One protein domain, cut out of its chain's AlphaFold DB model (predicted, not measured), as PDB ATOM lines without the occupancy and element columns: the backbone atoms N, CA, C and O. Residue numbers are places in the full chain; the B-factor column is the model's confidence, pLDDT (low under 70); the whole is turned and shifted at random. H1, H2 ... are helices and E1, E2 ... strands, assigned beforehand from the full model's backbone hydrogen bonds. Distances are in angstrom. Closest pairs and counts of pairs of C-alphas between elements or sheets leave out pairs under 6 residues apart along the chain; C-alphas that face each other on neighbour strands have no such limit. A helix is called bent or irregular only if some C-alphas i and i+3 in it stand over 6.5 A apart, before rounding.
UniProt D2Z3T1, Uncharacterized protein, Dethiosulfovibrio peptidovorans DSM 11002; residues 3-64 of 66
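AT A GLANCE: This is residues 3 to 64 of the 66 residues of an uncharacterized protein of Dethiosulfovibrio peptidovorans DSM 11002 (UniProt D2Z3T1). A small, strongly twisted sheet of three strands has the long helix H1 running along one face, with the short helix H2 tucked in near strand E3; this makes two layers, H1 and H2 on one face of the sheet. The 62 printed residues hold three strands and then two helices, E1, E2, E3, H1, H2, and the class is mixed. The sheet's order is E2, E1, E3, antiparallel throughout. The whole is compact and rounded, with a radius of gyration of the C-alphas of 10.8 A and spans of 30 by 23 by 17 A.

IN THESE COORDINATES: Inner strand E1 is residues 3 to 9, 18.6 A long, and begins at C-alpha 3 (12.416, -12.036, 31.111). The edge strands are E2, residues 13 to 20, 23.0 A, and E3, residues 30 to 35, 15.0 A. H1 is residues 37 to 52, 23.3 A, and is irregular, with C-alphas 38 and 41 7.1 A apart. H2, residues 57 to 62, ends at C-alpha 62 (8.090, -0.917, 41.181).

HOW THE PARTS SIT: E1 and E2 form a hairpin, with N 7 and O 15 at 2.9 A. E1 and E3 are antiparallel at 153 degrees, with N 6 and O 30 at 2.8 A. H1 is on the sheet at a height of 8.5 A, over E2 and E1; its closest C-alphas to E2 are Ala 51 and Leu 14, 5.4 A. H2 is on the sheet, its closest C-alphas to E3 being Arg 61 and Ile 32, 5.2 A. H1 and H2 are close but not clearly touching, Leu 47 and Leu 60 being their closest C-alphas at 7.0 A. Every O i to N i+4 pair is within hydrogen-bond range in H2, and 10 of 12 in H1.

THE WHOLE: The farthest C-alphas, Arg 11 and Cys 38, are 32.5 A apart. The printed part has no cut and no long link. Residues 11 to 12 are under pLDDT 70.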
ATOM      1  N   VAL A   3      13.521 -12.893  30.681       95.44
ATOM      2  CA  VAL A   3      12.416 -12.036  31.111       95.44
ATOM      3  C   VAL A   3      11.632 -12.772  32.182       95.44
ATOM      4  O   VAL A   3      11.109 -13.866  31.943       95.44
ATOM      5  N   ILE A   4      11.517 -12.167  33.359       95.25
ATOM      6  CA  ILE A   4      10.550 -12.600  34.361       95.25
ATOM      7  C   ILE A   4       9.249 -11.856  34.095       95.25
ATOM      8  O   ILE A   4       9.227 -10.630  34.003       95.25
ATOM      9  N   TRP A   5       8.159 -12.605  33.996       95.00
ATOM     10  CA  TRP A   5       6.830 -12.075  33.727       95.00
ATOM     11  C   TRP A   5       5.829 -12.568  34.767       95.00
ATOM     12  O   TRP A   5       6.024 -13.596  35.427       95.00
ATOM     13  N   CYS A   6       4.736 -11.830  34.904       93.38
ATOM     14  CA  CYS A   6       3.587 -12.207  35.710       93.38
ATOM     15  C   CYS A   6       2.347 -12.319  34.839       93.38
ATOM     16  O   CYS A   6       2.178 -11.571  33.891       93.38
ATOM     17  N   ARG A   7       1.438 -13.219  35.191       92.19
ATOM     18  CA  ARG A   7       0.114 -13.301  34.576       92.19
ATOM     19  C   ARG A   7      -0.931 -13.462  35.663       92.19
ATOM     20  O   ARG A   7      -0.714 -14.223  36.607       92.19
ATOM     21  N   ARG A   8      -2.067 -12.782  35.531       87.88
ATOM     22  CA  ARG A   8      -3.231 -13.066  36.379       87.88
ATOM     23  C   ARG A   8      -3.801 -14.439  36.012       87.88
ATOM     24  O   ARG A   8      -4.067 -14.714  34.848       87.88
ATOM     25  N   GLU A   9      -3.971 -15.306  37.000       81.94
ATOM     26  CA  GLU A   9      -4.669 -16.585  36.875       81.94
ATOM     27  C   GLU A   9      -5.902 -16.592  37.786       81.94
ATOM     28  O   GLU A   9      -5.793 -16.455  39.007       81.94
ATOM     29  N   GLY A  10      -7.078 -16.789  37.182       72.50
ATOM     30  CA  GLY A  10      -8.330 -17.083  37.884       72.50
ATOM     31  C   GLY A  10      -8.674 -16.107  39.015       72.50
ATOM     32  O   GLY A  10      -8.590 -14.894  38.838       72.50
ATOM     33  N   ARG A  11      -9.079 -16.651  40.177       64.69
ATOM     34  CA  ARG A  11      -9.581 -15.945  41.381       64.69
ATOM     35  C   ARG A  11      -8.518 -15.079  42.097       64.69
ATOM     36  O   ARG A  11      -8.332 -15.196  43.304       64.69
ATOM     37  N   GLY A  12      -7.799 -14.226  41.368       67.06
ATOM     38  CA  GLY A  12      -6.898 -13.207  41.917       67.06
ATOM     39  C   GLY A  12      -5.444 -13.641  42.135       67.06
ATOM     40  O   GLY A  12      -4.677 -12.893  42.735       67.06
ATOM     41  N   GLY A  13      -5.035 -14.818  41.654       80.44
ATOM     42  CA  GLY A  13      -3.651 -15.279  41.777       80.44
ATOM     43  C   GLY A  13      -2.737 -14.662  40.717       80.44
ATOM     44  O   GLY A  13      -3.109 -14.564  39.551       80.44
ATOM     45  N   LEU A  14      -1.511 -14.285  41.089       89.38
ATOM     46  CA  LEU A  14      -0.456 -13.966  40.121       89.38
ATOM     47  C   LEU A  14       0.457 -15.176  39.915       89.38
ATOM     48  O   LEU A  14       1.081 -15.681  40.855       89.38
ATOM     49  N   ARG A  15       0.586 -15.613  38.663       90.81
ATOM     50  CA  ARG A  15       1.567 -16.609  38.240       90.81
ATOM     51  C   ARG A  15       2.827 -15.918  37.757       90.81
ATOM     52  O   ARG A  15       2.784 -15.165  36.794       90.81
ATOM     53  N   VAL A  16       3.949 -16.247  38.390       93.00
ATOM     54  CA  VAL A  16       5.283 -15.799  37.971       93.00
ATOM     55  C   VAL A  16       5.911 -16.846  37.058       93.00
ATOM     56  O   VAL A  16       6.082 -18.006  37.461       93.00
ATOM     57  N   GLY A  17       6.288 -16.432  35.856       93.75
ATOM     58  CA  GLY A  17       6.984 -17.252  34.876       93.75
ATOM     59  C   GLY A  17       8.282 -16.613  34.402       93.75
ATOM     60  O   GLY A  17       8.615 -15.491  34.775       93.75
ATOM     61  N   VAL A  18       9.047 -17.380  33.631       95.50
ATOM     62  CA  VAL A  18      10.313 -16.943  33.046       95.50
ATOM     63  C   VAL A  18      10.345 -17.423  31.608       95.50
ATOM     64  O   VAL A  18      10.019 -18.583  31.355       95.50
ATOM     65  N   SER A  19      10.753 -16.542  30.706       95.38
ATOM     66  CA  SER A  19      11.068 -16.869  29.319       95.38
ATOM     67  C   SER A  19      12.481 -16.389  29.007       95.38
ATOM     68  O   SER A  19      12.955 -15.420  29.600       95.38
ATOM     69  N   ASP A  20      13.178 -17.074  28.106       94.44
ATOM     70  CA  ASP A  20      14.403 -16.524  27.524       94.44
ATOM     71  C   ASP A  20      14.031 -15.267  26.724       94.44
ATOM     72  O   ASP A  20      13.008 -15.256  26.037       94.44
ATOM     73  N   ALA A  21      14.819 -14.197  26.861       92.31
ATOM     74  CA  ALA A  21      14.501 -12.894  26.277       92.31
ATOM     75  C   ALA A  21      14.460 -12.899  24.738       92.31
ATOM     76  O   ALA A  21      13.955 -11.953  24.142       92.31
ATOM     77  N   ARG A  22      14.964 -13.961  24.094       92.19
ATOM     78  CA  ARG A  22      14.897 -14.162  22.640       92.19
ATOM     79  C   ARG A  22      13.524 -14.616  22.146       92.19
ATOM     80  O   ARG A  22      13.282 -14.566  20.944       92.19
ATOM     81  N   TYR A  23      12.642 -15.070  23.037       91.25
ATOM     82  CA  TYR A  23      11.317 -15.570  22.677       91.25
ATOM     83  C   TYR A  23      10.209 -14.699  23.275       91.25
ATOM     84  O   TYR A  23      10.374 -14.150  24.369       91.25
ATOM     85  N   PRO A  24       9.051 -14.596  22.598       90.50
ATOM     86  CA  PRO A  24       7.912 -13.873  23.138       90.50
ATOM     87  C   PRO A  24       7.449 -14.479  24.470       90.50
ATOM     88  O   PRO A  24       7.472 -15.696  24.683       90.50
ATOM     89  N   ILE A  25       7.003 -13.613  25.379       93.75
ATOM     90  CA  ILE A  25       6.331 -14.044  26.607       93.75
ATOM     91  C   ILE A  25       4.913 -14.549  26.287       93.75
ATOM     92  O   ILE A  25       4.345 -14.178  25.259       93.75
ATOM     93  N   PRO A  26       4.313 -15.393  27.146       92.19
ATOM     94  CA  PRO A  26       2.966 -15.901  26.912       92.19
ATOM     95  C   PRO A  26       1.911 -14.798  26.783       92.19
ATOM     96  O   PRO A  26       2.023 -13.733  27.386       92.19
ATOM     97  N   TYR A  27       0.833 -15.094  26.057       87.62
ATOM     98  CA  TYR A  27      -0.299 -14.183  25.898       87.62
ATOM     99  C   TYR A  27      -0.880 -13.735  27.254       87.62
ATOM    100  O   TYR A  27      -1.028 -14.548  28.177       87.62
ATOM    101  N   MET A  28      -1.193 -12.434  27.359       89.25
ATOM    102  CA  MET A  28      -1.615 -11.729  28.585       89.25
ATOM    103  C   MET A  28      -0.607 -11.767  29.745       89.25
ATOM    104  O   MET A  28      -0.969 -11.466  30.883       89.25
ATOM    105  N   ALA A  29       0.645 -12.159  29.501       92.25
ATOM    106  CA  ALA A  29       1.699 -11.991  30.485       92.25
ATOM    107  C   ALA A  29       2.248 -10.562  30.441       92.25
ATOM    108  O   ALA A  29       2.500  -9.990  29.385       92.25
ATOM    109  N   ASP A  30       2.479 -10.028  31.624       92.50
ATOM    110  CA  ASP A  30       3.063  -8.731  31.874       92.50
ATOM    111  C   ASP A  30       4.552  -8.898  32.197       92.50
ATOM    112  O   ASP A  30       4.886  -9.577  33.179       92.50
ATOM    113  N   PRO A  31       5.473  -8.284  31.434       93.19
ATOM    114  CA  PRO A  31       6.887  -8.311  31.785       93.19
ATOM    115  C   PRO A  31       7.103  -7.549  33.100       93.19
ATOM    116  O   PRO A  31       6.478  -6.510  33.331       93.19
ATOM    117  N   ILE A  32       7.958  -8.085  33.976       93.19
ATOM    118  CA  ILE A  32       8.361  -7.438  35.235       93.19
ATOM    119  C   ILE A  32       9.775  -6.891  35.113       93.19
ATOM    120  O   ILE A  32       9.998  -5.727  35.404       93.19
ATOM    121  N   THR A  33      10.730  -7.741  34.734       93.31
ATOM    122  CA  THR A  33      12.147  -7.370  34.667       93.31
ATOM    123  C   THR A  33      12.906  -8.314  33.746       93.31
ATOM    124  O   THR A  33      12.502  -9.466  33.550       93.31
ATOM    125  N   ILE A  34      14.032  -7.836  33.227       93.81
ATOM    126  CA  ILE A  34      15.036  -8.641  32.532       93.81
ATOM    127  C   ILE A  34      16.165  -8.923  33.520       93.81
ATOM    128  O   ILE A  34      16.538  -8.048  34.296       93.81
ATOM    129  N   VAL A  35      16.660 -10.155  33.546       93.44
ATOM    130  CA  VAL A  35      17.713 -10.591  34.469       93.44
ATOM    131  C   VAL A  35      18.720 -11.490  33.766       93.44
ATOM    132  O   VAL A  35      18.399 -12.188  32.794       93.44
ATOM    133  N   GLU A  36      19.934 -11.508  34.302       94.25
ATOM    134  CA  GLU A  36      20.975 -12.432  33.874       94.25
ATOM    135  C   GLU A  36      20.692 -13.865  34.349       94.25
ATOM    136  O   GLU A  36      19.987 -14.067  35.345       94.25
ATOM    137  N   PRO A  37      21.215 -14.893  33.650       92.38
ATOM    138  CA  PRO A  37      20.937 -16.297  33.963       92.38
ATOM    139  C   PRO A  37      21.225 -16.682  35.423       92.38
ATOM    140  O   PRO A  37      20.487 -17.484  36.000       92.38
ATOM    141  N   CYS A  38      22.263 -16.092  36.026       93.44
ATOM    142  CA  CYS A  38      22.633 -16.314  37.424       93.44
ATOM    143  C   CYS A  38      21.537 -15.866  38.405       93.44
ATOM    144  O   CYS A  38      21.254 -16.571  39.378       93.44
ATOM    145  N   ASP A  39      20.853 -14.760  38.112       92.75
ATOM    146  CA  ASP A  39      19.884 -14.132  39.015       92.75
ATOM    147  C   ASP A  39      18.453 -14.645  38.842       92.75
ATOM    148  O   ASP A  39      17.632 -14.538  39.761       92.75
ATOM    149  N   VAL A  40      18.143 -15.273  37.700       93.50
ATOM    150  CA  VAL A  40      16.802 -15.792  37.365       93.50
ATOM    151  C   VAL A  40      16.181 -16.576  38.511       93.50
ATOM    152  O   VAL A  40      15.021 -16.358  38.874       93.50
ATOM    153  N   ARG A  41      16.931 -17.525  39.085       93.81
ATOM    154  CA  ARG A  41      16.411 -18.416  40.129       93.81
ATOM    155  C   ARG A  41      16.040 -17.646  41.392       93.81
ATOM    156  O   ARG A  41      14.973 -17.898  41.960       93.81
ATOM    157  N   LEU A  42      16.898 -16.720  41.814       94.62
ATOM    158  CA  LEU A  42      16.698 -15.914  43.014       94.62
ATOM    159  C   LEU A  42      15.511 -14.964  42.831       94.62
ATOM    160  O   LEU A  42      14.558 -15.002  43.618       94.62
ATOM    161  N   MET A  43      15.524 -14.197  41.740       94.38
ATOM    162  CA  MET A  43      14.510 -13.194  41.420       94.38
ATOM    163  C   MET A  43      13.131 -13.825  41.219       94.38
ATOM    164  O   MET A  43      12.147 -13.402  41.833       94.38
ATOM    165  N   ARG A  44      13.047 -14.933  40.470       94.38
ATOM    166  CA  ARG A  44      11.795 -15.689  40.300       94.38
ATOM    167  C   ARG A  44      11.241 -16.162  41.642       94.38
ATOM    168  O   ARG A  44      10.034 -16.088  41.874       94.38
ATOM    169  N   ARG A  45      12.095 -16.678  42.534       94.62
ATOM    170  CA  ARG A  45      11.669 -17.173  43.853       94.62
ATOM    171  C   ARG A  45      11.155 -16.038  44.733       94.62
ATOM    172  O   ARG A  45      10.128 -16.202  45.393       94.62
ATOM    173  N   TRP A  46      11.844 -14.903  44.723       94.62
ATOM    174  CA  TRP A  46      11.473 -13.697  45.460       94.62
ATOM    175  C   TRP A  46      10.116 -13.147  45.003       94.62
ATOM    176  O   TRP A  46       9.229 -12.936  45.839       94.62
ATOM    177  N   LEU A  47       9.911 -13.024  43.685       93.19
ATOM    178  CA  LEU A  47       8.655 -12.567  43.082       93.19
ATOM    179  C   LEU A  47       7.514 -13.546  43.368       93.19
ATOM    180  O   LEU A  47       6.442 -13.139  43.811       93.19
ATOM    181  N   ARG A  48       7.752 -14.857  43.223       92.81
ATOM    182  CA  ARG A  48       6.729 -15.888  43.474       92.81
ATOM    183  C   ARG A  48       6.237 -15.884  44.919       92.81
ATOM    184  O   ARG A  48       5.047 -16.082  45.154       92.81
ATOM    185  N   ARG A  49       7.119 -15.657  45.899       93.06
ATOM    186  CA  ARG A  49       6.721 -15.542  47.314       93.06
ATOM    187  C   ARG A  49       5.830 -14.325  47.560       93.06
ATOM    188  O   ARG A  49       4.883 -14.434  48.328       93.06
ATOM    189  N   ARG A  50       6.107 -13.188  46.918       91.94
ATOM    190  CA  ARG A  50       5.302 -11.961  47.062       91.94
ATOM    191  C   ARG A  50       3.970 -12.037  46.328       91.94
ATOM    192  O   ARG A  50       2.954 -11.674  46.907       91.94
ATOM    193  N   ALA A  51       3.960 -12.609  45.128       90.19
ATOM    194  CA  ALA A  51       2.732 -12.942  44.412       90.19
ATOM    195  C   ALA A  51       1.803 -13.820  45.274       90.19
ATOM    196  O   ALA A  51       0.623 -13.519  45.409       90.19
ATOM    197  N   LYS A  52       2.348 -14.840  45.960       88.31
ATOM    198  CA  LYS A  52       1.589 -15.657  46.929       88.31
ATOM    199  C   LYS A  52       1.072 -14.876  48.143       88.31
ATOM    200  O   LYS A  52       0.070 -15.273  48.718       88.31
ATOM    201  N   LYS A  53       1.741 -13.790  48.538       89.69
ATOM    202  CA  LYS A  53       1.292 -12.879  49.606       89.69
ATOM    203  C   LYS A  53       0.258 -11.848  49.120       89.69
ATOM    204  O   LYS A  53      -0.042 -10.922  49.862       89.69
ATOM    205  N   GLY A  54      -0.245 -11.962  47.888       88.94
ATOM    206  CA  GLY A  54      -1.263 -11.059  47.347       88.94
ATOM    207  C   GLY A  54      -0.724  -9.708  46.873       88.94
ATOM    208  O   GLY A  54      -1.472  -8.740  46.796       88.94
ATOM    209  N   TRP A  55       0.575  -9.603  46.574       91.25
ATOM    210  CA  TRP A  55       1.117  -8.372  45.992       91.25
ATOM    211  C   TRP A  55       0.545  -8.145  44.593       91.25
ATOM    212  O   TRP A  55       0.472  -9.082  43.802       91.25
ATOM    213  N   SER A  56       0.187  -6.900  44.276       89.75
ATOM    214  CA  SER A  56      -0.236  -6.512  42.931       89.75
ATOM    215  C   SER A  56       0.941  -6.506  41.952       89.75
ATOM    216  O   SER A  56       2.102  -6.365  42.344       89.75
ATOM    217  N   LEU A  57       0.635  -6.632  40.658       88.81
ATOM    218  CA  LEU A  57       1.627  -6.569  39.584       88.81
ATOM    219  C   LEU A  57       2.431  -5.259  39.626       88.81
ATOM    220  O   LEU A  57       3.655  -5.301  39.561       88.81
ATOM    221  N   GLU A  58       1.755  -4.119  39.783       89.94
ATOM    222  CA  GLU A  58       2.397  -2.800  39.851       89.94
ATOM    223  C   GLU A  58       3.383  -2.707  41.016       89.94
ATOM    224  O   GLU A  58       4.508  -2.241  40.853       89.94
ATOM    225  N   ARG A  59       3.006  -3.237  42.187       90.94
ATOM    226  CA  ARG A  59       3.892  -3.266  43.353       90.94
ATOM    227  C   ARG A  59       5.129  -4.135  43.111       90.94
ATOM    228  O   ARG A  59       6.207  -3.806  43.605       90.94
ATOM    229  N   LEU A  60       4.981  -5.246  42.382       90.62
ATOM    230  CA  LEU A  60       6.107  -6.101  41.998       90.62
ATOM    231  C   LEU A  60       7.043  -5.388  41.015       90.62
ATOM    232  O   LEU A  60       8.243  -5.395  41.267       90.62
ATOM    233  N   ARG A  61       6.506  -4.746  39.965       89.56
ATOM    234  CA  ARG A  61       7.290  -3.960  38.989       89.56
ATOM    235  C   ARG A  61       8.106  -2.871  39.674       89.56
ATOM    236  O   ARG A  61       9.327  -2.893  39.595       89.56
ATOM    237  N   ARG A  62       7.448  -2.036  40.480       90.94
ATOM    238  CA  ARG A  62       8.090  -0.917  41.181       90.94
ATOM    239  C   ARG A  62       9.209  -1.342  42.132       90.94
ATOM    240  O   ARG A  62      10.109  -0.571  42.417       90.94
ATOM    241  N   SER A  63       9.156  -2.569  42.651       88.69
ATOM    242  CA  SER A  63      10.214  -3.090  43.527       88.69
ATOM    243  C   SER A  63      11.451  -3.586  42.767       88.69
ATOM    244  O   SER A  63      12.444  -3.930  43.403       88.69
ATOM    245  N   CYS A  64      11.365  -3.699  41.441       85.25
ATOM    246  CA  CYS A  64      12.461  -4.088  40.557       85.25
ATOM    247  C   CYS A  64      13.035  -2.900  39.761       85.25
ATOM    248  O   CYS A  64      14.138  -3.027  39.247       85.25
TER     249      CYS A  64